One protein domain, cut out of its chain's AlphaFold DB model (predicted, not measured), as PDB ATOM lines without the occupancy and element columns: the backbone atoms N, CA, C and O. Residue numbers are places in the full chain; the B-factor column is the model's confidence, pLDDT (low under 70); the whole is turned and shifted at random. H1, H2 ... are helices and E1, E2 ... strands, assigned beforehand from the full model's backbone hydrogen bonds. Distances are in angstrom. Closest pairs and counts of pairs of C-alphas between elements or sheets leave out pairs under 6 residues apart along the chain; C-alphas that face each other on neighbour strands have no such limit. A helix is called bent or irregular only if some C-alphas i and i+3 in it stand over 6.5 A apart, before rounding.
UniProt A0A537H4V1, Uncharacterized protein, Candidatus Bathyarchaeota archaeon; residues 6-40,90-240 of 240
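This is residues 6 to 40 and 90 to 240 of the 240 residues of an uncharacterized protein of Candidatus Bathyarchaeota archaeon (UniProt A0A537H4V1). A nearly flat sheet of four parallel strands has two long helices, H5 and H7, side by side on one face and the short helix H3 on the opposite face. H4 packs on H5 and H2 on H7, at the far sides of that helix pair, while H6 runs on past the end of strand E4 and packs on both H5 and H7. The printed part has 186 residues, with seven named helices and four named strands in the chain order E1 H1 H2 H3 E2 E3 H4 H5 E4 H6 H7; the sheet's order is E1, E4, E2, E3, and the class is mixed, helices and strands. The whole is compact, with a radius of gyration of the C-alphas of 17.2 A and spans of 54 by 43 by 26 A.

E1, residues 6 to 10, begins at C-alpha 6 (221.291, 119.905, 170.426) and is 13.0 A long. H1 is residues 15 to 20, and H2 is residues 26 to 34, 12.3 A. After the cut, H3 is residues 90 to 96. E2, residues 101 to 104, and E3, residues 117 to 120, are 10.0 A and 10.5 A long. H4, residues 136 to 145, is 15.1 A. H5, residues 163 to 189, is the longest helix at 39.3 A and begins at C-alpha 163 (221.799, 154.643, 179.267). E4, residues 193 to 198, is the longest strand at 16.9 A. H6, residues 200 to 211, is 17.0 A and irregular: C-alphas 207 and 210 are 7.7 A apart. H7, residues 222 to 239, is 26.5 A and ends at C-alpha 239 (232.612, 121.663, 171.805).

E1 and E3 are the edge strands. E1 and E4 are parallel, with N 7 and O 194 at 2.8 A; E4 and E2 are parallel, with N 102 and O 193 at 2.8 A; E2 and E3 are parallel, with N 120 and O 103 at 2.8 A. Residues 119 to 120 of E3 also pair, antiparallel, with residues 132 to 133. H5 is on the sheet at a height of 8.9 A, over E4 and E2, and runs along the strands, at 10 degrees to E2 on the local plane. H3 is on the opposite face, at a height of 9.0 A over E2, slantwise to the strands at 38 degrees to E2 on the local plane. E3, H4, H5 and E4 form a split strand-helix-strand unit, two strands running the same way with E2 between them in the sheet; its crossover is right-handed. H5, H6 and H7 form an up-and-down bundle, each running against the one before it. H5 and H6 touch, closest at the C-alphas of His 175 and Gly 200, 5.7 A, at a shallow tilt of 22 degrees. H6 and H7 are a helical hairpin, closest at the C-alphas of Leu 201 and Trp 226, 6.3 A. H5 and H7 only just touch, with 3 pairs of C-alphas within 8 A, the closest being Leu 179 and Ala 233, 6.6 A. H4 only grazes the sheet with residues 137 to 141, and it touches H5 at a steep tilt of 54 degrees, closest at the C-alphas of Val 145 and Lys 177, 6.2 A. H2 touches H7 at a steep tilt of 64 degrees, closest at the C-alphas of Asn 27 and Gly 235, 5.4 A. H1 and H7 are close but not clearly touching, with the C-alphas of Ile 18 and Tyr 227 at 7.5 A. Every O i to N i+4 pair is within hydrogen-bond range in H1, H3, H4 and H5, against 4 of 5 in H2, 5 of 8 in H6 and 13 of 14 in H7.

The two C-alphas farthest apart are those of Gln 97 and Asp 216, 55.9 A. Residues 41 to 89 are not printed, and C-alphas 40 and 90 across the cut are 18.4 A apart. The links E2 to E3, E3 to H4 and H4 to H5 are long. The mean pLDDT of the printed part is 93.3, and residues 152 to 154 and 239 to 240 are under 70.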
ATOM      1  N   LEU A   6     221.203 118.593 169.794       96.00
ATOM      2  CA  LEU A   6     221.291 119.905 170.426       96.00
ATOM      3  C   LEU A   6     220.450 120.901 169.623       96.00
ATOM      4  O   LEU A   6     220.705 121.126 168.441       96.00
ATOM      5  N   VAL A   7     219.453 121.500 170.265       96.75
ATOM      6  CA  VAL A   7     218.593 122.532 169.685       96.75
ATOM      7  C   VAL A   7     218.914 123.858 170.361       96.75
ATOM      8  O   VAL A   7     218.657 124.029 171.551       96.75
ATOM      9  N   ILE A   8     219.443 124.807 169.590       97.31
ATOM     10  CA  ILE A   8     219.724 126.167 170.057       97.31
ATOM     11  C   ILE A   8     218.797 127.126 169.318       97.31
ATOM     12  O   ILE A   8     218.905 127.311 168.107       97.31
ATOM     13  N   GLY A   9     217.888 127.743 170.058       96.50
ATOM     14  CA  GLY A   9     217.110 128.880 169.604       96.50
ATOM     15  C   GLY A   9     217.830 130.191 169.893       96.50
ATOM     16  O   GLY A   9     218.448 130.358 170.944       96.50
ATOM     17  N   ILE A  10     217.728 131.140 168.971       96.81
ATOM     18  CA  ILE A  10     218.192 132.513 169.165       96.81
ATOM     19  C   ILE A  10     216.974 133.399 168.926       96.81
ATOM     20  O   ILE A  10     216.491 133.490 167.795       96.81
ATOM     21  N   ASP A  11     216.433 133.978 169.995       94.25
ATOM     22  CA  ASP A  11     215.217 134.782 169.917       94.25
ATOM     23  C   ASP A  11     215.459 136.045 169.076       94.25
ATOM     24  O   ASP A  11     216.533 136.653 169.125       94.25
ATOM     25  N   SER A  12     214.480 136.375 168.234       92.44
ATOM     26  CA  SER A  12     214.524 137.464 167.247       92.44
ATOM     27  C   SER A  12     215.713 137.488 166.271       92.44
ATOM     28  O   SER A  12     215.953 138.505 165.611       92.44
ATOM     29  N   ALA A  13     216.433 136.376 166.088       95.25
ATOM     30  CA  ALA A  13     217.499 136.290 165.090       95.25
ATOM     31  C   ALA A  13     216.945 136.390 163.658       95.25
ATOM     32  O   ALA A  13     216.291 135.481 163.142       95.25
ATOM     33  N   SER A  14     217.235 137.505 162.989       94.69
ATOM     34  CA  SER A  14     216.775 137.757 161.626       94.69
ATOM     35  C   SER A  14     217.650 137.012 160.613       94.69
ATOM     36  O   SER A  14     218.858 137.267 160.565       94.69
ATOM     37  N   PRO A  15     217.083 136.176 159.721       94.06
ATOM     38  CA  PRO A  15     217.868 135.496 158.688       94.06
ATOM     39  C   PRO A  15     218.580 136.488 157.757       94.06
ATOM     40  O   PRO A  15     219.684 136.215 157.293       94.06
ATOM     41  N   TYR A  16     217.998 137.674 157.540       94.75
ATOM     42  CA  TYR A  16     218.614 138.729 156.737       94.75
ATOM     43  C   TYR A  16     219.864 139.312 157.403       94.75
ATOM     44  O   TYR A  16     220.851 139.570 156.717       94.75
ATOM     45  N   LEU A  17     219.847 139.508 158.725       96.19
ATOM     46  CA  LEU A  17     221.009 140.018 159.459       96.19
ATOM     47  C   LEU A  17     222.095 138.952 159.616       96.19
ATOM     48  O   LEU A  17     223.270 139.267 159.432       96.19
ATOM     49  N   ILE A  18     221.707 137.692 159.848       96.88
ATOM     50  CA  ILE A  18     222.640 136.557 159.810       96.88
ATOM     51  C   ILE A  18     223.364 136.539 158.467       96.88
ATOM     52  O   ILE A  18     224.590 136.510 158.431       96.88
ATOM     53  N   GLN A  19     222.626 136.623 157.356       95.69
ATOM     54  CA  GLN A  19     223.232 136.604 156.031       95.69
ATOM     55  C   GLN A  19     224.079 137.851 155.750       95.69
ATOM     56  O   GLN A  19     225.164 137.728 155.188       95.69
ATOM     57  N   LYS A  20     223.638 139.037 156.189       96.25
ATOM     58  CA  LYS A  20     224.402 140.293 156.083       96.25
ATOM     59  C   LYS A  20     225.770 140.203 156.765       96.25
ATOM     60  O   LYS A  20     226.722 140.823 156.295       96.25
ATOM     61  N   TRP A  21     225.871 139.467 157.870       97.69
ATOM     62  CA  TRP A  21     227.088 139.374 158.677       97.69
ATOM     63  C   TRP A  21     227.740 137.997 158.671       97.69
ATOM     64  O   TRP A  21     228.654 137.774 159.455       97.69
ATOM     65  N   ILE A  22     227.354 137.101 157.763       97.56
ATOM     66  CA  ILE A  22     227.789 135.697 157.760       97.56
ATOM     67  C   ILE A  22     229.318 135.519 157.706       97.56
ATOM     68  O   ILE A  22     229.829 134.509 158.179       97.56
ATOM     69  N   ASP A  23     230.072 136.484 157.163       97.94
ATOM     70  CA  ASP A  23     231.553 136.521 157.185       97.94
ATOM     71  C   ASP A  23     232.160 136.712 158.578       97.94
ATOM     72  O   ASP A  23     233.335 136.421 158.787       97.94
ATOM     73  N   LYS A  24     231.371 137.196 159.534       98.31
ATOM     74  CA  LYS A  24     231.767 137.443 160.924       98.31
ATOM     75  C   LYS A  24     231.187 136.412 161.894       98.31
ATOM     76  O   LYS A  24     231.434 136.528 163.086       98.31
ATOM     77  N   LEU A  25     230.423 135.438 161.392       98.38
ATOM     78  CA  LEU A  25     229.709 134.430 162.179       98.38
ATOM     79  C   LEU A  25     230.229 133.026 161.822       98.38
ATOM     80  O   LEU A  25     229.520 132.268 161.158       98.38
ATOM     81  N   PRO A  26     231.496 132.690 162.133       97.69
ATOM     82  CA  PRO A  26     232.117 131.444 161.680       97.69
ATOM     83  C   PRO A  26     231.386 130.184 162.165       97.69
ATOM     84  O   PRO A  26     231.312 129.201 161.422       97.69
ATOM     85  N   ASN A  27     230.810 130.189 163.370       97.25
ATOM     86  CA  ASN A  27     230.114 129.016 163.897       97.25
ATOM     87  C   ASN A  27     228.787 128.786 163.168       97.25
ATOM     88  O   ASN A  27     228.526 127.670 162.714       97.25
ATOM     89  N   ILE A  28     227.993 129.837 162.978       96.38
ATOM     90  CA  ILE A  28     226.731 129.801 162.239       96.38
ATOM     91  C   ILE A  28     226.981 129.514 160.757       96.38
ATOM     92  O   ILE A  28     226.297 128.668 160.177       96.38
ATOM     93  N   ARG A  29     227.991 130.151 160.149       97.00
ATOM     94  CA  ARG A  29     228.428 129.888 158.768       97.00
ATOM     95  C   ARG A  29     228.686 128.411 158.543       97.00
ATOM     96  O   ARG A  29     228.226 127.873 157.541       97.00
ATOM     97  N   SER A  30     229.359 127.744 159.478       95.50
ATOM     98  CA  SER A  30     229.660 126.326 159.303       95.50
ATOM     99  C   SER A  30     228.393 125.479 159.110       95.50
ATOM    100  O   SER A  30     228.411 124.561 158.299       95.50
ATOM    101  N   PHE A  31     227.260 125.822 159.744       92.06
ATOM    102  CA  PHE A  31     225.985 125.123 159.528       92.06
ATOM    103  C   PHE A  31     225.379 125.371 158.146       92.06
ATOM    104  O   PHE A  31     224.713 124.486 157.616       92.06
ATOM    105  N   TYR A  32     225.607 126.548 157.558       91.50
ATOM    106  CA  TYR A  32     225.203 126.829 156.178       91.50
ATOM    107  C   TYR A  32     226.016 126.001 155.179       91.50
ATOM    108  O   TYR A  32     225.483 125.590 154.156       91.50
ATOM    109  N   GLU A  33     227.292 125.750 155.478       93.44
ATOM    110  CA  GLU A  33     228.203 125.037 154.579       93.44
ATOM    111  C   GLU A  33     228.021 123.516 154.621       93.44
ATOM    112  O   GLU A  33     228.087 122.867 153.578       93.44
ATOM    113  N   VAL A  34     227.795 122.934 155.806       93.50
ATOM    114  CA  VAL A  34     227.715 121.466 155.968       93.50
ATOM    115  C   VAL A  34     226.301 120.937 156.201       93.50
ATOM    116  O   VAL A  34     226.079 119.729 156.134       93.50
ATOM    117  N   GLY A  35     225.357 121.815 156.536       91.56
ATOM    118  CA  GLY A  35     224.009 121.455 156.957       91.56
ATOM    119  C   GLY A  35     222.927 121.816 155.942       91.56
ATOM    120  O   GLY A  35     223.180 122.227 154.815       91.56
ATOM    121  N   SER A  36     221.676 121.650 156.367       94.12
ATOM    122  CA  SER A  36     220.508 122.163 155.647       94.12
ATOM    123  C   SER A  36     220.046 123.461 156.291       94.12
ATOM    124  O   SER A  36     219.908 123.532 157.511       94.12
ATOM    125  N   HIS A  37     219.767 124.474 155.474       93.31
ATOM    126  CA  HIS A  37     219.299 125.771 155.944       93.31
ATOM    127  C   HIS A  37     218.154 126.292 155.070       93.31
ATOM    128  O   HIS A  37     218.017 125.942 153.898       93.31
ATOM    129  N   GLY A  38     217.310 127.144 155.648       92.50
ATOM    130  CA  GLY A  38     216.184 127.751 154.952       92.50
ATOM    131  C   GLY A  38     215.495 128.802 155.812       92.50
ATOM    132  O   GLY A  38     215.613 128.797 157.036       92.50
ATOM    133  N   ILE A  39     214.773 129.714 155.164       92.75
ATOM    134  CA  ILE A  39     213.980 130.729 155.861       92.75
ATOM    135  C   ILE A  39     212.653 130.095 156.282       92.75
ATOM    136  O   ILE A  39     211.845 129.703 155.437       92.75
ATOM    137  N   LEU A  40     212.422 130.012 157.591       90.44
ATOM    138  CA  LEU A  40     211.158 129.548 158.157       90.44
ATOM    139  C   LEU A  40     210.190 130.719 158.337       90.44
ATOM    140  O   LEU A  40     210.580 131.820 158.723       90.44
ATOM    141  N   PHE A  90     207.575 117.932 171.718       90.88
ATOM    142  CA  PHE A  90     208.398 116.863 171.128       90.88
ATOM    143  C   PHE A  90     209.262 116.156 172.186       90.88
ATOM    144  O   PHE A  90     209.419 114.937 172.148       90.88
ATOM    145  N   TRP A  91     209.738 116.887 173.198       93.00
ATOM    146  CA  TRP A  91     210.488 116.301 174.305       93.00
ATOM    147  C   TRP A  91     209.636 115.474 175.267       93.00
ATOM    148  O   TRP A  91     210.172 114.563 175.890       93.00
ATOM    149  N   ASP A  92     208.324 115.705 175.367       91.56
ATOM    150  CA  ASP A  92     207.438 114.831 176.143       91.56
ATOM    151  C   ASP A  92     207.342 113.454 175.488       91.56
ATOM    152  O   ASP A  92     207.297 112.432 176.173       91.56
ATOM    153  N   ILE A  93     207.324 113.419 174.152       91.38
ATOM    154  CA  ILE A  93     207.339 112.177 173.377       91.38
ATOM    155  C   ILE A  93     208.660 111.446 173.633       91.38
ATOM    156  O   ILE A  93     208.634 110.285 174.041       91.38
ATOM    157  N   CYS A  94     209.800 112.129 173.490       93.19
ATOM    158  CA  CYS A  94     211.126 111.562 173.761       93.19
ATOM    159  C   CYS A  94     211.257 111.062 175.208       93.19
ATOM    160  O   CYS A  94     211.682 109.930 175.444       93.19
ATOM    161  N   SER A  95     210.816 111.866 176.179       93.81
ATOM    162  CA  SER A  95     210.815 111.522 177.600       93.81
ATOM    163  C   SER A  95     209.991 110.265 177.883       93.81
ATOM    164  O   SER A  95     210.436 109.402 178.636       93.81
ATOM    165  N   LYS A  96     208.797 110.130 177.287       92.12
ATOM    166  CA  LYS A  96     207.938 108.938 177.440       92.12
ATOM    167  C   LYS A  96     208.553 107.681 176.826       92.12
ATOM    168  O   LYS A  96     208.256 106.587 177.289       92.12
ATOM    169  N   GLN A  97     209.409 107.838 175.818       93.81
ATOM    170  CA  GLN A  97     210.183 106.752 175.208       93.81
ATOM    171  C   GLN A  97     211.491 106.449 175.963       93.81
ATOM    172  O   GLN A  97     212.299 105.649 175.502       93.81
ATOM    173  N   GLY A  98     211.721 107.074 177.124       94.88
ATOM    174  CA  GLY A  98     212.890 106.817 177.964       94.88
ATOM    175  C   GLY A  98     214.151 107.592 177.571       94.88
ATOM    176  O   GLY A  98     215.192 107.394 178.195       94.88
ATOM    177  N   MET A  99     214.083 108.512 176.599       95.38
ATOM    178  CA  MET A  99     215.209 109.404 176.301       95.38
ATOM    179  C   MET A  99     215.373 110.440 177.409       95.38
ATOM    180  O   MET A  99     214.379 110.987 177.897       95.38
ATOM    181  N   LYS A 100     216.621 110.722 177.794       97.06
ATOM    182  CA  LYS A 100     216.911 111.796 178.744       97.06
ATOM    183  C   LYS A 100     216.848 113.146 178.027       97.06
ATOM    184  O   LYS A 100     217.594 113.355 177.072       97.06
ATOM    185  N   VAL A 101     215.990 114.050 178.485       97.38
ATOM    186  CA  VAL A 101     215.769 115.371 177.882       97.38
ATOM    187  C   VAL A 101     216.170 116.492 178.843       97.38
ATOM    188  O   VAL A 101     215.946 116.402 180.051       97.38
ATOM    189  N   GLY A 102     216.763 117.551 178.303       97.81
ATOM    190  CA  GLY A 102     217.076 118.781 179.020       97.81
ATOM    191  C   GLY A 102     216.463 119.978 178.308       97.81
ATOM    192  O   GLY A 102     216.782 120.240 177.151       97.81
ATOM    193  N   ILE A 103     215.551 120.680 178.976       97.31
ATOM    194  CA  ILE A 103     214.867 121.856 178.427       97.31
ATOM    195  C   ILE A 103     215.349 123.057 179.225       97.31
ATOM    196  O   ILE A 103     215.256 123.042 180.453       97.31
ATOM    197  N   PHE A 104     215.860 124.082 178.551       97.62
ATOM    198  CA  PHE A 104     216.443 125.238 179.216       97.62
ATOM    199  C   PHE A 104     216.021 126.562 178.583       97.62
ATOM    200  O   PHE A 104     216.314 126.842 177.428       97.62
ATOM    201  N   ASN A 105     215.388 127.424 179.375       94.69
ATOM    202  CA  ASN A 105     215.129 128.820 179.031       94.69
ATOM    203  C   ASN A 105     214.184 129.053 177.838       94.69
ATOM    204  O   ASN A 105     214.050 130.188 177.390       94.69
ATOM    205  N   LEU A 106     213.503 128.012 177.349       92.88
ATOM    206  CA  LEU A 106     212.580 128.117 176.221       92.88
ATOM    207  C   LEU A 106     211.307 128.887 176.640       92.88
ATOM    208  O   LEU A 106     210.692 128.515 177.646       92.88
ATOM    209  N   PRO A 107     210.889 129.945 175.922       89.81
ATOM    210  CA  PRO A 107     209.766 130.779 176.336       89.81
ATOM    211  C   PRO A 107     208.448 130.013 176.449       89.81
ATOM    212  O   PRO A 107     208.139 129.121 175.657       89.81
ATOM    213  N   GLY A 108     207.654 130.368 177.454       84.75
ATOM    214  CA  GLY A 108     206.369 129.738 177.724       84.75
ATOM    215  C   GLY A 108     206.476 128.338 178.321       84.75
ATOM    216  O   GLY A 108     205.567 127.536 178.145       84.75
ATOM    217  N   THR A 109     207.552 128.007 179.028       88.50
ATOM    218  CA  THR A 109     207.698 126.691 179.682       88.50
ATOM    219  C   THR A 109     207.346 126.688 181.170       88.50
ATOM    220  O   THR A 109     207.428 125.646 181.814       88.50
ATOM    221  N   TYR A 110     206.873 127.816 181.716       87.75
ATOM    222  CA  TYR A 110     206.357 127.892 183.084       87.75
ATOM    223  C   TYR A 110     204.880 127.432 183.198       87.75
ATOM    224  O   TYR A 110     204.047 127.814 182.370       87.75
ATOM    225  N   PRO A 111     204.493 126.707 184.270       88.88
ATOM    226  CA  PRO A 111     205.356 126.148 185.310       88.88
ATOM    227  C   PRO A 111     206.156 124.940 184.803       88.88
ATOM    228  O   PRO A 111     205.640 124.185 183.973       88.88
ATOM    229  N   PRO A 112     207.368 124.708 185.347       90.81
ATOM    230  CA  PRO A 112     208.137 123.520 185.007       90.81
ATOM    231  C   PRO A 112     207.367 122.267 185.436       90.81
ATOM    232  O   PRO A 112     206.659 122.265 186.449       90.81
ATOM    233  N   TYR A 113     207.525 121.177 184.690       91.00
ATOM    234  CA  TYR A 113     206.845 119.918 184.975       91.00
ATOM    235  C   TYR A 113     207.781 118.711 184.800       91.00
ATOM    236  O   TYR A 113     208.857 118.843 184.211       91.00
ATOM    237  N   PRO A 114     207.406 117.530 185.332       93.38
ATOM    238  CA  PRO A 114     208.257 116.350 185.268       93.38
ATOM    239  C   PRO A 114     208.562 115.872 183.847       93.38
ATOM    240  O   PRO A 114     207.652 115.625 183.058       93.38
ATOM    241  N   VAL A 115     209.847 115.654 183.575       94.31
ATOM    242  CA  VAL A 115     210.384 115.001 182.374       94.31
ATOM    243  C   VAL A 115     211.479 114.012 182.781       94.31
ATOM    244  O   VAL A 115     212.022 114.091 183.881       94.31
ATOM    245  N   ASN A 116     211.838 113.076 181.908       96.38
ATOM    246  CA  ASN A 116     212.982 112.193 182.112       96.38
ATOM    247  C   ASN A 116     214.280 112.991 181.920       96.38
ATOM    248  O   ASN A 116     214.840 113.013 180.832       96.38
ATOM    249  N   GLY A 117     214.725 113.703 182.951       97.06
ATOM    250  CA  GLY A 117     215.859 114.619 182.887       97.06
ATOM    251  C   GLY A 117     215.563 115.888 183.674       97.06
ATOM    252  O   GLY A 117     215.281 115.806 184.871       97.06
ATOM    253  N   PHE A 118     215.630 117.046 183.024       98.25
ATOM    254  CA  PHE A 118     215.365 118.323 183.683       98.25
ATOM    255  C   PHE A 118     214.629 119.317 182.787       98.25
ATOM    256  O   PHE A 118     214.683 119.265 181.557       98.25
ATOM    257  N   MET A 119     213.980 120.270 183.445       97.12
ATOM    258  CA  MET A 119     213.388 121.441 182.824       97.12
ATOM    259  C   MET A 119     213.759 122.671 183.642       97.12
ATOM    260  O   MET A 119     213.576 122.703 184.853       97.12
ATOM    261  N   VAL A 120     214.260 123.691 182.972       97.12
ATOM    262  CA  VAL A 120     214.479 125.029 183.502       97.12
ATOM    263  C   VAL A 120     213.641 125.943 182.627       97.12
ATOM    264  O   VAL A 120     213.856 126.001 181.414       97.12
ATOM    265  N   SER A 121     212.645 126.587 183.232       93.06
ATOM    266  CA  SER A 121     211.660 127.370 182.486       93.06
ATOM    267  C   SER A 121     212.335 128.524 181.731       93.06
ATOM    268  O   SER A 121     213.430 128.952 182.081       93.06
ATOM    269  N   GLY A 122     211.686 129.027 180.691       90.06
ATOM    270  CA  GLY A 122     211.946 130.336 180.102       90.06
ATOM    271  C   GLY A 122     210.819 131.301 180.438       90.06
ATOM    272  O   GLY A 122     209.777 130.892 180.963       90.06
ATOM    273  N   PHE A 123     211.025 132.578 180.121       86.19
ATOM    274  CA  PHE A 123     210.050 133.632 180.394       86.19
ATOM    275  C   PHE A 123     208.668 133.330 179.775       86.19
ATOM    276  O   PHE A 123     208.574 132.664 178.739       86.19
ATOM    277  N   PRO A 124     207.576 133.849 180.354       84.00
ATOM    278  CA  PRO A 124     207.532 134.582 181.616       84.00
ATOM    279  C   PRO A 124     207.514 133.638 182.826       84.00
ATOM    280  O   PRO A 124     206.827 132.612 182.825       84.00
ATOM    281  N   VAL A 125     208.212 134.020 183.893       84.19
ATOM    282  CA  VAL A 125     208.255 133.295 185.168       84.19
ATOM    283  C   VAL A 125     207.797 134.227 186.292       84.19
ATOM    284  O   VAL A 125     208.444 135.237 186.564       84.19
ATOM    285  N   PRO A 126     206.705 133.907 187.011       83.31
ATOM    286  CA  PRO A 126     206.260 134.738 188.121       83.31
ATOM    287  C   PRO A 126     207.310 134.826 189.237       83.31
ATOM    288  O   PRO A 126     207.902 133.821 189.640       83.31
ATOM    289  N   HIS A 127     207.477 136.026 189.795       82.38
ATOM    290  CA  HIS A 127     208.455 136.290 190.847       82.38
ATOM    291  C   HIS A 127     208.286 135.363 192.067       82.38
ATOM    292  O   HIS A 127     207.174 135.130 192.553       82.38
ATOM    293  N   GLY A 128     209.408 134.859 192.591       85.44
ATOM    294  CA  GLY A 128     209.446 134.018 193.792       85.44
ATOM    295  C   GLY A 128     208.842 132.620 193.620       85.44
ATOM    296  O   GLY A 128     208.530 131.968 194.617       85.44
ATOM    297  N   LYS A 129     208.630 132.157 192.382       90.06
ATOM    298  CA  LYS A 129     208.149 130.800 192.092       90.06
ATOM    299  C   LYS A 129     209.281 129.877 191.656       90.06
ATOM    300  O   LYS A 129     210.230 130.311 191.016       90.06
ATOM    301  N   THR A 130     209.126 128.589 191.953       93.50
ATOM    302  CA  THR A 130     210.021 127.534 191.470       93.50
ATOM    303  C   THR A 130     209.937 127.423 189.951       93.50
ATOM    304  O   THR A 130     208.853 127.229 189.396       93.50
ATOM    305  N   TRP A 131     211.085 127.535 189.286       93.75
ATOM    306  CA  TRP A 131     211.201 127.548 187.827       93.75
ATOM    307  C   TRP A 131     211.975 126.361 187.248       93.75
ATOM    308  O   TRP A 131     212.156 126.283 186.031       93.75
ATOM    309  N   THR A 132     212.353 125.394 188.088       97.50
ATOM    310  CA  THR A 132     212.979 124.142 187.654       97.50
ATOM    311  C   THR A 132     212.167 122.898 187.988       97.50
ATOM    312  O   THR A 132     211.473 122.822 189.001       97.50
ATOM    313  N   TYR A 133     212.359 121.869 187.173       96.94
ATOM    314  CA  TYR A 133     212.173 120.474 187.521       96.94
ATOM    315  C   TYR A 133     213.512 119.729 187.336       96.94
ATOM    316  O   TYR A 133     214.122 119.855 186.274       96.94
ATOM    317  N   PRO A 134     213.968 118.933 188.319       98.06
ATOM    318  CA  PRO A 134     213.437 118.858 189.681       98.06
ATOM    319  C   PRO A 134     213.599 120.197 190.426       98.06
ATOM    320  O   PRO A 134     214.465 121.001 190.093       98.06
ATOM    321  N   GLU A 135     212.791 120.445 191.457       97.75
ATOM    322  CA  GLU A 135     212.815 121.714 192.215       97.75
ATOM    323  C   GLU A 135     214.186 122.010 192.849       97.75
ATOM    324  O   GLU A 135     214.633 123.156 192.887       97.75
ATOM    325  N   ALA A 136     214.907 120.971 193.284       97.69
ATOM    326  CA  ALA A 136     216.246 121.114 193.857       97.69
ATOM    327  C   ALA A 136     217.279 121.705 192.874       97.69
ATOM    328  O   ALA A 136     218.300 122.241 193.310       97.69
ATOM    329  N   LEU A 137     217.021 121.629 191.561       98.31
ATOM    330  CA  LEU A 137     217.913 122.158 190.534       98.31
ATOM    331  C   LEU A 137     218.033 123.686 190.604       98.31
ATOM    332  O   LEU A 137     219.122 124.203 190.381       98.31
ATOM    333  N   MET A 138     216.969 124.394 190.993       97.38
ATOM    334  CA  MET A 138     216.953 125.854 191.135       97.38
ATOM    335  C   MET A 138     218.101 126.349 192.023       97.38
ATOM    336  O   MET A 138     218.964 127.099 191.575       97.38
ATOM    337  N   LYS A 139     218.192 125.823 193.254       97.62
ATOM    338  CA  LYS A 139     219.258 126.185 194.204       97.62
ATOM    339  C   LYS A 139     220.649 125.814 193.696       97.62
ATOM    340  O   LYS A 139     221.617 126.521 193.980       97.62
ATOM    341  N   ARG A 140     220.764 124.692 192.978       98.31
ATOM    342  CA  ARG A 140     222.038 124.231 192.416       98.31
ATOM    343  C   ARG A 140     222.535 125.186 191.333       98.31
ATOM    344  O   ARG A 140     223.710 125.538 191.358       98.31
ATOM    345  N   ILE A 141     221.651 125.615 190.432       98.19
ATOM    346  CA  ILE A 141     221.968 126.607 189.400       98.19
ATOM    347  C   ILE A 141     222.348 127.932 190.067       98.19
ATOM    348  O   ILE A 141     223.442 128.428 189.815       98.19
ATOM    349  N   ASP A 142     221.515 128.455 190.974       96.75
ATOM    350  CA  ASP A 142     221.785 129.723 191.667       96.75
ATOM    351  C   ASP A 142     223.155 129.732 192.351       96.75
ATOM    352  O   ASP A 142     223.912 130.693 192.227       96.75
ATOM    353  N   SER A 143     223.510 128.641 193.029       97.56
ATOM    354  CA  SER A 143     224.810 128.528 193.699       97.56
ATOM    355  C   SER A 143     225.981 128.501 192.713       97.56
ATOM    356  O   SER A 143     227.061 128.985 193.038       97.56
ATOM    357  N   ALA A 144     225.785 127.937 191.518       97.62
ATOM    358  CA  ALA A 144     226.847 127.759 190.533       97.62
ATOM    359  C   ALA A 144     227.142 129.025 189.713       97.62
ATOM    360  O   ALA A 144     228.281 129.215 189.294       97.62
ATOM    361  N   VAL A 145     226.140 129.883 189.490       96.94
ATOM    362  CA  VAL A 145     226.270 131.082 188.633       96.94
ATOM    363  C   VAL A 145     226.031 132.403 189.373       96.94
ATOM    364  O   VAL A 145     225.882 133.453 188.750       96.94
ATOM    365  N   GLY A 146     225.991 132.374 190.709       94.69
ATOM    366  CA  GLY A 146     225.813 133.577 191.532       94.69
ATOM    367  C   GLY A 146     224.414 134.191 191.406       94.69
ATOM    368  O   GLY A 146     224.281 135.402 191.220       94.69
ATOM    369  N   GLY A 147     223.384 133.347 191.480       93.44
ATOM    370  CA  GLY A 147     221.971 133.687 191.292       93.44
ATOM    371  C   GLY A 147     221.602 133.746 189.814       93.44
ATOM    372  O   GLY A 147     222.028 134.661 189.107       93.44
ATOM    373  N   TYR A 148     220.825 132.779 189.329       94.62
ATOM    374  CA  TYR A 148     220.375 132.768 187.943       94.62
ATOM    375  C   TYR A 148     219.188 133.700 187.742       94.62
ATOM    376  O   TYR A 148     218.305 133.843 188.586       94.62
ATOM    377  N   GLU A 149     219.183 134.350 186.590       90.44
ATOM    378  CA  GLU A 149     218.292 135.456 186.280       90.44
ATOM    379  C   GLU A 149     217.422 135.084 185.090       90.44
ATOM    380  O   GLU A 149     217.692 135.441 183.950       90.44
ATOM    381  N   ILE A 150     216.396 134.294 185.389       82.38
ATOM    382  CA  ILE A 150     215.510 133.672 184.403       82.38
ATOM    383  C   ILE A 150     214.587 134.654 183.677       82.38
ATOM    384  O   ILE A 150     214.297 134.475 182.500       82.38
ATOM    385  N   ASP A 151     214.091 135.651 184.402       73.75
ATOM    386  CA  ASP A 151     213.118 136.621 183.919       73.75
ATOM    387  C   ASP A 151     213.405 137.941 184.634       73.75
ATOM    388  O   ASP A 151     212.960 138.179 185.761       73.75
ATOM    389  N   VAL A 152     214.280 138.744 184.028       62.44
ATOM    390  CA  VAL A 152     214.617 140.075 184.528       62.44
ATOM    391  C   VAL A 152     213.902 141.080 183.641       62.44
ATOM    392  O   VAL A 152     214.265 141.195 182.469       62.44
ATOM    393  N   PRO A 153     212.919 141.832 184.169       62.41
ATOM    394  CA  PRO A 153     212.378 142.966 183.444       62.41
ATOM    395  C   PRO A 153     213.511 143.979 183.278       62.41
ATOM    396  O   PRO A 153     213.914 144.638 184.239       62.41
ATOM    397  N   LEU A 154     214.070 144.053 182.073       65.12
ATOM    398  CA  LEU A 154     215.058 145.068 181.756       65.12
ATOM    399  C   LEU A 154     214.362 146.423 181.722       65.12
ATOM    400  O   LEU A 154     213.337 146.607 181.060       65.12
ATOM    401  N   SER A 155     214.927 147.373 182.457       76.50
ATOM    402  CA  SER A 155     214.577 148.773 182.278       76.50
ATOM    403  C   SER A 155     215.009 149.205 180.882       76.50
ATOM    404  O   SER A 155     216.065 148.791 180.392       76.50
ATOM    405  N   LYS A 156     214.215 150.075 180.257       82.44
ATOM    406  CA  LYS A 156     214.639 150.715 179.014       82.44
ATOM    407  C   LYS A 156     215.918 151.507 179.266       82.44
ATOM    408  O   LYS A 156     216.035 152.100 180.344       82.44
ATOM    409  N   PRO A 157     216.824 151.625 178.280       84.19
ATOM    410  CA  PRO A 157     218.012 152.464 178.411       84.19
ATOM    411  C   PRO A 157     217.703 153.878 178.921       84.19
ATOM    412  O   PRO A 157     218.424 154.400 179.765       84.19
ATOM    413  N   SER A 158     216.584 154.471 178.482       86.81
ATOM    414  CA  SER A 158     216.134 155.807 178.909       86.81
ATOM    415  C   SER A 158     215.907 155.951 180.415       86.81
ATOM    416  O   SER A 158     215.994 157.059 180.941       86.81
ATOM    417  N   ASP A 159     215.620 154.844 181.097       87.31
ATOM    418  CA  ASP A 159     215.297 154.802 182.522       87.31
ATOM    419  C   ASP A 159     216.506 154.346 183.364       87.31
ATOM    420  O   ASP A 159     216.443 154.313 184.596       87.31
ATOM    421  N   MET A 160     217.623 153.994 182.717       87.00
ATOM    422  CA  MET A 160     218.835 153.492 183.358       87.00
ATOM    423  C   MET A 160     219.874 154.596 183.536       87.00
ATOM    424  O   MET A 160     220.251 155.309 182.604       87.00
ATOM    425  N   LYS A 161     220.435 154.693 184.745       85.31
ATOM    426  CA  LYS A 161     221.647 155.486 184.965       85.31
ATOM    427  C   LYS A 161     222.804 154.813 184.216       85.31
ATOM    428  O   LYS A 161     223.251 153.753 184.632       85.31
ATOM    429  N   GLY A 162     223.273 155.448 183.143       89.38
ATOM    430  CA  GLY A 162     224.263 154.884 182.216       89.38
ATOM    431  C   GLY A 162     223.697 154.527 180.836       89.38
ATOM    432  O   GLY A 162     224.461 154.121 179.970       89.38
ATOM    433  N   GLY A 163     222.392 154.726 180.601       93.50
ATOM    434  CA  GLY A 163     221.799 154.643 179.267       93.50
ATOM    435  C   GLY A 163     221.969 153.276 178.603       93.50
ATOM    436  O   GLY A 163     221.837 152.230 179.240       93.50
ATOM    437  N   GLU A 164     222.267 153.297 177.307       93.94
ATOM    438  CA  GLU A 164     222.471 152.106 176.481       93.94
ATOM    439  C   GLU A 164     223.654 151.255 176.943       93.94
ATOM    440  O   GLU A 164     223.576 150.035 176.860       93.94
ATOM    441  N   GLU A 165     224.726 151.865 177.455       94.69
ATOM    442  CA  GLU A 165     225.900 151.140 177.958       94.69
ATOM    443  C   GLU A 165     225.522 150.259 179.155       94.69
ATOM    444  O   GLU A 165     225.742 149.049 179.136       94.69
ATOM    445  N   ALA A 166     224.835 150.831 180.148       93.31
ATOM    446  CA  ALA A 166     224.365 150.075 181.309       93.31
ATOM    447  C   ALA A 166     223.351 148.980 180.928       93.31
ATOM    448  O   ALA A 166     223.324 147.915 181.549       93.31
ATOM    449  N   HIS A 167     222.520 149.231 179.912       93.31
ATOM    450  CA  HIS A 167     221.610 148.225 179.373       93.31
ATOM    451  C   HIS A 167     222.384 147.064 178.728       93.31
ATOM    452  O   HIS A 167     222.141 145.907 179.067       93.31
ATOM    453  N   LEU A 168     223.357 147.354 177.858       94.56
ATOM    454  CA  LEU A 168     224.195 146.344 177.203       94.56
ATOM    455  C   LEU A 168     224.959 145.485 178.218       94.56
ATOM    456  O   LEU A 168     224.962 144.263 178.079       94.56
ATOM    457  N   ASP A 169     225.519 146.091 179.268       94.50
ATOM    458  CA  ASP A 169     226.180 145.371 180.363       94.50
ATOM    459  C   ASP A 169     225.216 144.420 181.087       94.50
ATOM    460  O   ASP A 169     225.560 143.279 181.422       94.50
ATOM    461  N   GLN A 170     223.977 144.865 181.315       93.25
ATOM    462  CA  GLN A 170     222.958 144.032 181.942       93.25
ATOM    463  C   GLN A 170     222.585 142.842 181.052       93.25
ATOM    464  O   GLN A 170     222.505 141.722 181.567       93.25
ATOM    465  N   VAL A 171     222.395 143.055 179.743       94.44
ATOM    466  CA  VAL A 171     222.104 141.974 178.787       94.44
ATOM    467  C   VAL A 171     223.293 141.014 178.676       94.44
ATOM    468  O   VAL A 171     223.082 139.802 178.705       94.44
ATOM    469  N   GLN A 172     224.533 141.515 178.609       95.81
ATOM    470  CA  GLN A 172     225.747 140.688 178.552       95.81
ATOM    471  C   GLN A 172     225.823 139.754 179.756       95.81
ATOM    472  O   GLN A 172     225.968 138.545 179.605       95.81
ATOM    473  N   ARG A 173     225.604 140.285 180.958       95.44
ATOM    474  CA  ARG A 173     225.581 139.495 182.191       95.44
ATOM    475  C   ARG A 173     224.506 138.401 182.182       95.44
ATOM    476  O   ARG A 173     224.765 137.297 182.660       95.44
ATOM    477  N   LEU A 174     223.308 138.681 181.654       94.81
ATOM    478  CA  LEU A 174     222.255 137.664 181.493       94.81
ATOM    479  C   LEU A 174     222.670 136.586 180.483       94.81
ATOM    480  O   LEU A 174     222.467 135.395 180.728       94.81
ATOM    481  N   HIS A 175     223.275 136.998 179.368       95.94
ATOM    482  CA  HIS A 175     223.778 136.099 178.336       95.94
ATOM    483  C   HIS A 175     224.866 135.162 178.876       95.94
ATOM    484  O   HIS A 175     224.753 133.946 178.710       95.94
ATOM    485  N   ASP A 176     225.845 135.698 179.606       97.06
ATOM    486  CA  ASP A 176     226.943 134.926 180.195       97.06
ATOM    487  C   ASP A 176     226.422 133.894 181.198       97.06
ATOM    488  O   ASP A 176     226.789 132.719 181.139       97.06
ATOM    489  N   LYS A 177     225.495 134.298 182.079       97.06
ATOM    490  CA  LYS A 177     224.841 133.371 183.014       97.06
ATOM    491  C   LYS A 177     224.045 132.292 182.285       97.06
ATOM    492  O   LYS A 177     224.060 131.139 182.719       97.06
ATOM    493  N   CYS A 178     223.362 132.637 181.193       97.19
ATOM    494  CA  CYS A 178     222.641 131.677 180.359       97.19
ATOM    495  C   CYS A 178     223.603 130.647 179.747       97.19
ATOM    496  O   CYS A 178     223.408 129.447 179.936       97.19
ATOM    497  N   LEU A 179     224.684 131.094 179.101       98.06
ATOM    498  CA  LEU A 179     225.688 130.215 178.497       98.06
ATOM    499  C   LEU A 179     226.379 129.326 179.542       98.06
ATOM    500  O   LEU A 179     226.467 128.110 179.362       98.06
ATOM    501  N   GLN A 180     226.816 129.906 180.662       98.06
ATOM    502  CA  GLN A 180     227.435 129.160 181.757       98.06
ATOM    503  C   GLN A 180     226.486 128.087 182.306       98.06
ATOM    504  O   GLN A 180     226.887 126.937 182.490       98.06
ATOM    505  N   THR A 181     225.215 128.436 182.523       98.38
ATOM    506  CA  THR A 181     224.199 127.495 183.013       98.38
ATOM    507  C   THR A 181     223.934 126.378 182.007       98.38
ATOM    508  O   THR A 181     223.854 125.223 182.412       98.38
ATOM    509  N   ALA A 182     223.858 126.677 180.705       98.25
ATOM    510  CA  ALA A 182     223.691 125.657 179.670       98.25
ATOM    511  C   ALA A 182     224.816 124.612 179.709       98.25
ATOM    512  O   ALA A 182     224.536 123.414 179.764       98.25
ATOM    513  N   LYS A 183     226.077 125.059 179.758       98.19
ATOM    514  CA  LYS A 183     227.256 124.176 179.821       98.19
ATOM    515  C   LYS A 183     227.219 123.276 181.060       98.19
ATOM    516  O   LYS A 183     227.402 122.067 180.948       98.19
ATOM    517  N   LEU A 184     226.892 123.849 182.220       98.19
ATOM    518  CA  LEU A 184     226.741 123.096 183.469       98.19
ATOM    519  C   LEU A 184     225.603 122.074 183.397       98.19
ATOM    520  O   LEU A 184     225.749 120.951 183.866       98.19
ATOM    521  N   LEU A 185     224.461 122.437 182.812       98.12
ATOM    522  CA  LEU A 185     223.315 121.538 182.683       98.12
ATOM    523  C   LEU A 185     223.613 120.350 181.763       98.12
ATOM    524  O   LEU A 185     223.236 119.223 182.094       98.12
ATOM    525  N   ILE A 186     224.315 120.590 180.654       97.31
ATOM    526  CA  ILE A 186     224.807 119.536 179.760       97.31
ATOM    527  C   ILE A 186     225.740 118.594 180.532       97.31
ATOM    528  O   ILE A 186     225.515 117.386 180.534       97.31
ATOM    529  N   GLU A 187     226.720 119.136 181.260       96.19
ATOM    530  CA  GLU A 187     227.678 118.349 182.046       96.19
ATOM    531  C   GLU A 187     226.998 117.526 183.153       96.19
ATOM    532  O   GLU A 187     227.272 116.340 183.329       96.19
ATOM    533  N   TRP A 188     226.089 118.138 183.914       97.31
ATOM    534  CA  TRP A 188     225.480 117.516 185.090       97.31
ATOM    535  C   TRP A 188     224.486 116.411 184.757       97.31
ATOM    536  O   TRP A 188     224.265 115.529 185.592       97.31
ATOM    537  N   TYR A 189     223.839 116.494 183.595       96.50
ATOM    538  CA  TYR A 189     222.759 115.585 183.233       96.50
ATOM    539  C   TYR A 189     223.088 114.680 182.051       96.50
ATOM    540  O   TYR A 189     222.462 113.622 181.988       96.50
ATOM    541  N   ASP A 190     224.029 115.026 181.166       95.56
ATOM    542  CA  ASP A 190     224.337 114.292 179.922       95.56
ATOM    543  C   ASP A 190     223.043 113.905 179.172       95.56
ATOM    544  O   ASP A 190     222.671 112.722 179.123       95.56
ATOM    545  N   PRO A 191     222.245 114.897 178.724       96.50
ATOM    546  CA  PRO A 191     220.975 114.638 178.058       96.50
ATOM    547  C   PRO A 191     221.191 114.043 176.658       96.50
ATOM    548  O   PRO A 191     222.106 114.425 175.936       96.50
ATOM    549  N   GLY A 192     220.289 113.152 176.242       96.31
ATOM    550  CA  GLY A 192     220.226 112.693 174.851       96.31
ATOM    551  C   GLY A 192     219.683 113.782 173.920       96.31
ATOM    552  O   GLY A 192     220.096 113.875 172.770       96.31
ATOM    553  N   ILE A 193     218.791 114.644 174.425       96.44
ATOM    554  CA  ILE A 193     218.313 115.839 173.718       96.44
ATOM    555  C   ILE A 193     218.408 117.042 174.648       96.44
ATOM    556  O   ILE A 193     217.803 117.028 175.722       96.44
ATOM    557  N   PHE A 194     219.093 118.098 174.216       97.62
ATOM    558  CA  PHE A 194     219.114 119.385 174.908       97.62
ATOM    559  C   PHE A 194     218.505 120.471 174.021       97.62
ATOM    560  O   PHE A 194     218.956 120.675 172.897       97.62
ATOM    561  N   ALA A 195     217.471 121.153 174.511       97.50
ATOM    562  CA  ALA A 195     216.812 122.243 173.803       97.50
ATOM    563  C   ALA A 195     216.845 123.517 174.640       97.50
ATOM    564  O   ALA A 195     216.371 123.528 175.779       97.50
ATOM    565  N   MET A 196     217.379 124.590 174.062       97.50
ATOM    566  CA  MET A 196     217.509 125.869 174.742       97.50
ATOM    567  C   MET A 196     217.241 127.074 173.852       97.50
ATOM    568  O   MET A 196     217.245 126.953 172.630       97.50
ATOM    569  N   THR A 197     217.071 128.248 174.463       96.62
ATOM    570  CA  THR A 197     217.007 129.524 173.736       96.62
ATOM    571  C   THR A 197     217.836 130.624 174.397       96.62
ATOM    572  O   THR A 197     217.754 130.828 175.613       96.62
ATOM    573  N   PHE A 198     218.551 131.397 173.583       96.31
ATOM    574  CA  PHE A 198     219.142 132.677 173.969       96.31
ATOM    575  C   PHE A 198     218.174 133.826 173.687       96.31
ATOM    576  O   PHE A 198     217.649 133.926 172.583       96.31
ATOM    577  N   GLN A 199     218.000 134.719 174.660       92.19
ATOM    578  CA  GLN A 199     217.141 135.908 174.543       92.19
ATOM    579  C   GLN A 199     217.929 137.214 174.385       92.19
ATOM    580  O   GLN A 199     217.363 138.217 173.975       92.19
ATOM    581  N   GLY A 200     219.235 137.228 174.684       92.94
ATOM    582  CA  GLY A 200     220.012 138.476 174.734       92.94
ATOM    583  C   GLY A 200     219.962 139.300 173.441       92.94
ATOM    584  O   GLY A 200     219.892 140.523 173.495       92.94
ATOM    585  N   LEU A 201     219.914 138.635 172.282       95.25
ATOM    586  CA  LEU A 201     219.796 139.321 170.996       95.25
ATOM    587  C   LEU A 201     218.464 140.067 170.842       95.25
ATOM    588  O   LEU A 201     218.456 141.186 170.339       95.25
ATOM    589  N   ASP A 202     217.358 139.462 171.271       93.31
ATOM    590  CA  ASP A 202     216.034 140.084 171.244       93.31
ATOM    591  C   ASP A 202     216.011 141.369 172.079       93.31
ATOM    592  O   ASP A 202     215.634 142.429 171.580       93.31
ATOM    593  N   LEU A 203     216.551 141.300 173.298       91.56
ATOM    594  CA  LEU A 203     216.637 142.434 174.223       91.56
ATOM    595  C   LEU A 203     217.436 143.600 173.618       91.56
ATOM    596  O   LEU A 203     216.984 144.741 173.622       91.56
ATOM    597  N   VAL A 204     218.583 143.311 173.001       94.44
ATOM    598  CA  VAL A 204     219.407 144.333 172.332       94.44
ATOM    599  C   VAL A 204     218.697 144.916 171.118       94.44
ATOM    600  O   VAL A 204     218.751 146.122 170.880       94.44
ATOM    601  N   GLN A 205     218.038 144.076 170.319       94.12
ATOM    602  CA  GLN A 205     217.320 144.542 169.139       94.12
ATOM    603  C   GLN A 205     216.126 145.425 169.516       94.12
ATOM    604  O   GLN A 205     215.869 146.397 168.811       94.12
ATOM    605  N   HIS A 206     215.428 145.152 170.617       91.12
ATOM    606  CA  HIS A 206     214.314 145.985 171.066       91.12
ATOM    607  C   HIS A 206     214.715 147.444 171.310       91.12
ATOM    608  O   HIS A 206     213.985 148.350 170.904       91.12
ATOM    609  N   ASP A 207     215.873 147.659 171.933       92.00
ATOM    610  CA  ASP A 207     216.264 148.971 172.443       92.00
ATOM    611  C   ASP A 207     217.375 149.661 171.639       92.00
ATOM    612  O   ASP A 207     217.584 150.862 171.813       92.00
ATOM    613  N   LEU A 208     218.094 148.949 170.759       94.62
ATOM    614  CA  LEU A 208     219.224 149.510 170.002       94.62
ATOM    615  C   LEU A 208     219.090 149.410 168.476       94.62
ATOM    616  O   LEU A 208     219.963 149.912 167.762       94.62
ATOM    617  N   TRP A 209     218.011 148.828 167.936       94.75
ATOM    618  CA  TRP A 209     217.848 148.680 166.480       94.75
ATOM    619  C   TRP A 209     217.938 150.008 165.725       94.75
ATOM    620  O   TRP A 209     218.568 150.080 164.668       94.75
ATOM    621  N   GLN A 210     217.370 151.082 166.279       93.62
ATOM    622  CA  GLN A 210     217.372 152.411 165.663       93.62
ATOM    623  C   GLN A 210     218.776 152.988 165.426       93.62
ATOM    624  O   GLN A 210     218.921 153.926 164.641       93.62
ATOM    625  N   TYR A 211     219.806 152.468 166.100       95.38
ATOM    626  CA  TYR A 211     221.183 152.924 165.923       95.38
ATOM    627  C   TYR A 211     221.858 152.331 164.683       95.38
ATOM    628  O   TYR A 211     222.817 152.919 164.191       95.38
ATOM    629  N   MET A 212     221.344 151.230 164.123       93.25
ATOM    630  CA  MET A 212     221.942 150.575 162.951       93.25
ATOM    631  C   MET A 212     221.979 151.483 161.709       93.25
ATOM    632  O   MET A 212     222.887 151.359 160.888       93.25
ATOM    633  N   ASP A 213     221.035 152.422 161.599       91.94
ATOM    634  CA  ASP A 213     220.955 153.391 160.497       91.94
ATOM    635  C   ASP A 213     221.648 154.732 160.825       91.94
ATOM    636  O   ASP A 213     221.523 155.705 160.079       91.94
ATOM    637  N   ARG A 214     222.387 154.805 161.941       95.38
ATOM    638  CA  ARG A 214     223.085 156.009 162.424       95.38
ATOM    639  C   ARG A 214     224.590 155.759 162.523       95.38
ATOM    640  O   ARG A 214     225.075 155.429 163.604       95.38
ATOM    641  N   PRO A 215     225.353 155.890 161.423       93.25
ATOM    642  CA  PRO A 215     226.783 155.565 161.404       93.25
ATOM    643  C   PRO A 215     227.638 156.453 162.323       93.25
ATOM    644  O   PRO A 215     228.755 156.084 162.665       93.25
ATOM    645  N   ASP A 216     227.120 157.611 162.725       95.56
ATOM    646  CA  ASP A 216     227.705 158.539 163.691       95.56
ATOM    647  C   ASP A 216     227.488 158.119 165.156       95.56
ATOM    648  O   ASP A 216     228.166 158.622 166.051       95.56
ATOM    649  N   SER A 217     226.565 157.188 165.417       96.19
ATOM    650  CA  SER A 217     226.309 156.678 166.762       96.19
ATOM    651  C   SER A 217     227.417 155.720 167.223       96.19
ATOM    652  O   SER A 217     227.802 154.820 166.462       96.19
ATOM    653  N   PRO A 218     227.860 155.800 168.496       95.38
ATOM    654  CA  PRO A 218     228.748 154.791 169.075       95.38
ATOM    655  C   PRO A 218     228.113 153.389 169.106       95.38
ATOM    656  O   PRO A 218     228.832 152.395 169.141       95.38
ATOM    657  N   TYR A 219     226.782 153.291 169.020       96.69
ATOM    658  CA  TYR A 219     226.031 152.032 169.038       96.69
ATOM    659  C   TYR A 219     225.666 151.512 167.642       96.69
ATOM    660  O   TYR A 219     224.934 150.531 167.519       96.69
ATOM    661  N   SER A 220     226.187 152.127 166.577       96.62
ATOM    662  CA  SER A 220     225.913 151.741 165.182       96.62
ATOM    663  C   SER A 220     226.210 150.269 164.872       96.62
ATOM    664  O   SER A 220     225.565 149.660 164.017       96.62
ATOM    665  N   ASN A 221     227.162 149.677 165.595       96.88
ATOM    666  CA  ASN A 221     227.547 148.277 165.456       96.88
ATOM    667  C   ASN A 221     226.961 147.352 166.530       96.88
ATOM    668  O   ASN A 221     227.192 146.149 166.444       96.88
ATOM    669  N   ALA A 222     226.187 147.865 167.495       96.69
ATOM    670  CA  ALA A 222     225.751 147.097 168.662       96.69
ATOM    671  C   ALA A 222     225.056 145.784 168.272       96.69
ATOM    672  O   ALA A 222     225.414 144.725 168.776       96.69
ATOM    673  N   LEU A 223     224.133 145.824 167.303       96.81
ATOM    674  CA  LEU A 223     223.468 144.616 166.811       96.81
ATOM    675  C   LEU A 223     224.477 143.634 166.208       96.81
ATOM    676  O   LEU A 223     224.498 142.476 166.604       96.81
ATOM    677  N   ARG A 224     225.345 144.083 165.292       97.44
ATOM    678  CA  ARG A 224     226.363 143.223 164.662       97.44
ATOM    679  C   ARG A 224     227.230 142.532 165.707       97.44
ATOM    680  O   ARG A 224     227.472 141.332 165.601       97.44
ATOM    681  N   ASP A 225     227.701 143.294 166.683       97.94
ATOM    682  CA  ASP A 225     228.604 142.799 167.714       97.94
ATOM    683  C   ASP A 225     227.879 141.786 168.622       97.94
ATOM    684  O   ASP A 225     228.461 140.771 168.997       97.94
ATOM    685  N   TRP A 226     226.570 141.952 168.841       97.69
ATOM    686  CA  TRP A 226     225.729 140.951 169.502       97.69
ATOM    687  C   TRP A 226     225.474 139.684 168.677       97.69
ATOM    688  O   TRP A 226     225.464 138.596 169.249       97.69
ATOM    689  N   TYR A 227     225.335 139.765 167.348       98.38
ATOM    690  CA  TYR A 227     225.308 138.554 166.513       98.38
ATOM    691  C   TYR A 227     226.626 137.771 166.631       98.38
ATOM    692  O   TYR A 227     226.592 136.547 166.729       98.38
ATOM    693  N   ILE A 228     227.773 138.461 166.674       98.56
ATOM    694  CA  ILE A 228     229.091 137.832 166.891       98.56
ATOM    695  C   ILE A 228     229.162 137.188 168.282       98.56
ATOM    696  O   ILE A 228     229.640 136.064 168.414       98.56
ATOM    697  N   ASN A 229     228.654 137.868 169.311       98.12
ATOM    698  CA  ASN A 229     228.596 137.339 170.674       98.12
ATOM    699  C   ASN A 229     227.794 136.024 170.744       98.12
ATOM    700  O   ASN A 229     228.281 135.017 171.255       98.12
ATOM    701  N   ILE A 230     226.603 135.997 170.131       97.88
ATOM    702  CA  ILE A 230     225.786 134.780 170.031       97.88
ATOM    703  C   ILE A 230     226.496 133.683 169.226       97.88
ATOM    704  O   ILE A 230     226.439 132.517 169.615       97.88
ATOM    705  N   ASP A 231     227.169 134.021 168.122       98.31
ATOM    706  CA  ASP A 231     227.926 133.047 167.326       98.31
ATOM    707  C   ASP A 231     229.016 132.354 168.154       98.31
ATOM    708  O   ASP A 231     229.144 131.128 168.098       98.31
ATOM    709  N   ASN A 232     229.744 133.113 168.978       98.19
ATOM    710  CA  ASN A 232     230.743 132.565 169.894       98.19
ATOM    711  C   ASN A 232     230.108 131.609 170.914       98.19
ATOM    712  O   ASN A 232     230.595 130.492 171.084       98.19
ATOM    713  N   ALA A 233     228.983 131.996 171.525       98.00
ATOM    714  CA  ALA A 233     228.248 131.151 172.468       98.00
ATOM    715  C   ALA A 233     227.756 129.841 171.825       98.00
ATOM    716  O   ALA A 233     227.845 128.767 172.424       98.00
ATOM    717  N   VAL A 234     227.281 129.907 170.576       97.19
ATOM    718  CA  VAL A 234     226.936 128.725 169.775       97.19
ATOM    719  C   VAL A 234     228.167 127.847 169.546       97.19
ATOM    720  O   VAL A 234     228.070 126.627 169.669       97.19
ATOM    721  N   GLY A 235     229.324 128.440 169.246       96.88
ATOM    722  CA  GLY A 235     230.596 127.728 169.117       96.88
ATOM    723  C   GLY A 235     230.992 126.974 170.385       96.88
ATOM    724  O   GLY A 235     231.345 125.797 170.313       96.88
ATOM    725  N   GLU A 236     230.870 127.607 171.550       96.75
ATOM    726  CA  GLU A 236     231.201 126.986 172.837       96.75
ATOM    727  C   GLU A 236     230.324 125.774 173.166       96.75
ATOM    728  O   GLU A 236     230.837 124.772 173.662       96.75
ATOM    729  N   LEU A 237     229.026 125.835 172.852       94.69
ATOM    730  CA  LEU A 237     228.083 124.738 173.107       94.69
ATOM    731  C   LEU A 237     228.265 123.533 172.173       94.69
ATOM    732  O   LEU A 237     227.754 122.454 172.457       94.69
ATOM    733  N   ARG A 238     228.975 123.693 171.050       83.81
ATOM    734  CA  ARG A 238     229.283 122.584 170.128       83.81
ATOM    735  C   ARG A 238     230.449 121.720 170.595       83.81
ATOM    736  O   ARG A 238     230.563 120.583 170.148       83.81
ATOM    737  N   VAL A 239     231.357 122.301 171.376       64.19
ATOM    738  CA  VAL A 239     232.612 121.663 171.805       64.19
ATOM    739  C   VAL A 239     232.460 120.992 173.174       64.19
ATOM    740  O   VAL A 239     233.269 120.132 173.518       64.19
ATOM    741  N   SER A 240     231.433 121.379 173.934       52.84
ATOM    742  CA  SER A 240     231.035 120.752 175.196       52.84
ATOM    743  C   SER A 240     230.399 119.386 174.992       52.84
ATOM    744  O   SER A 240     229.421 119.305 174.217       52.84
TER     745      SER A 240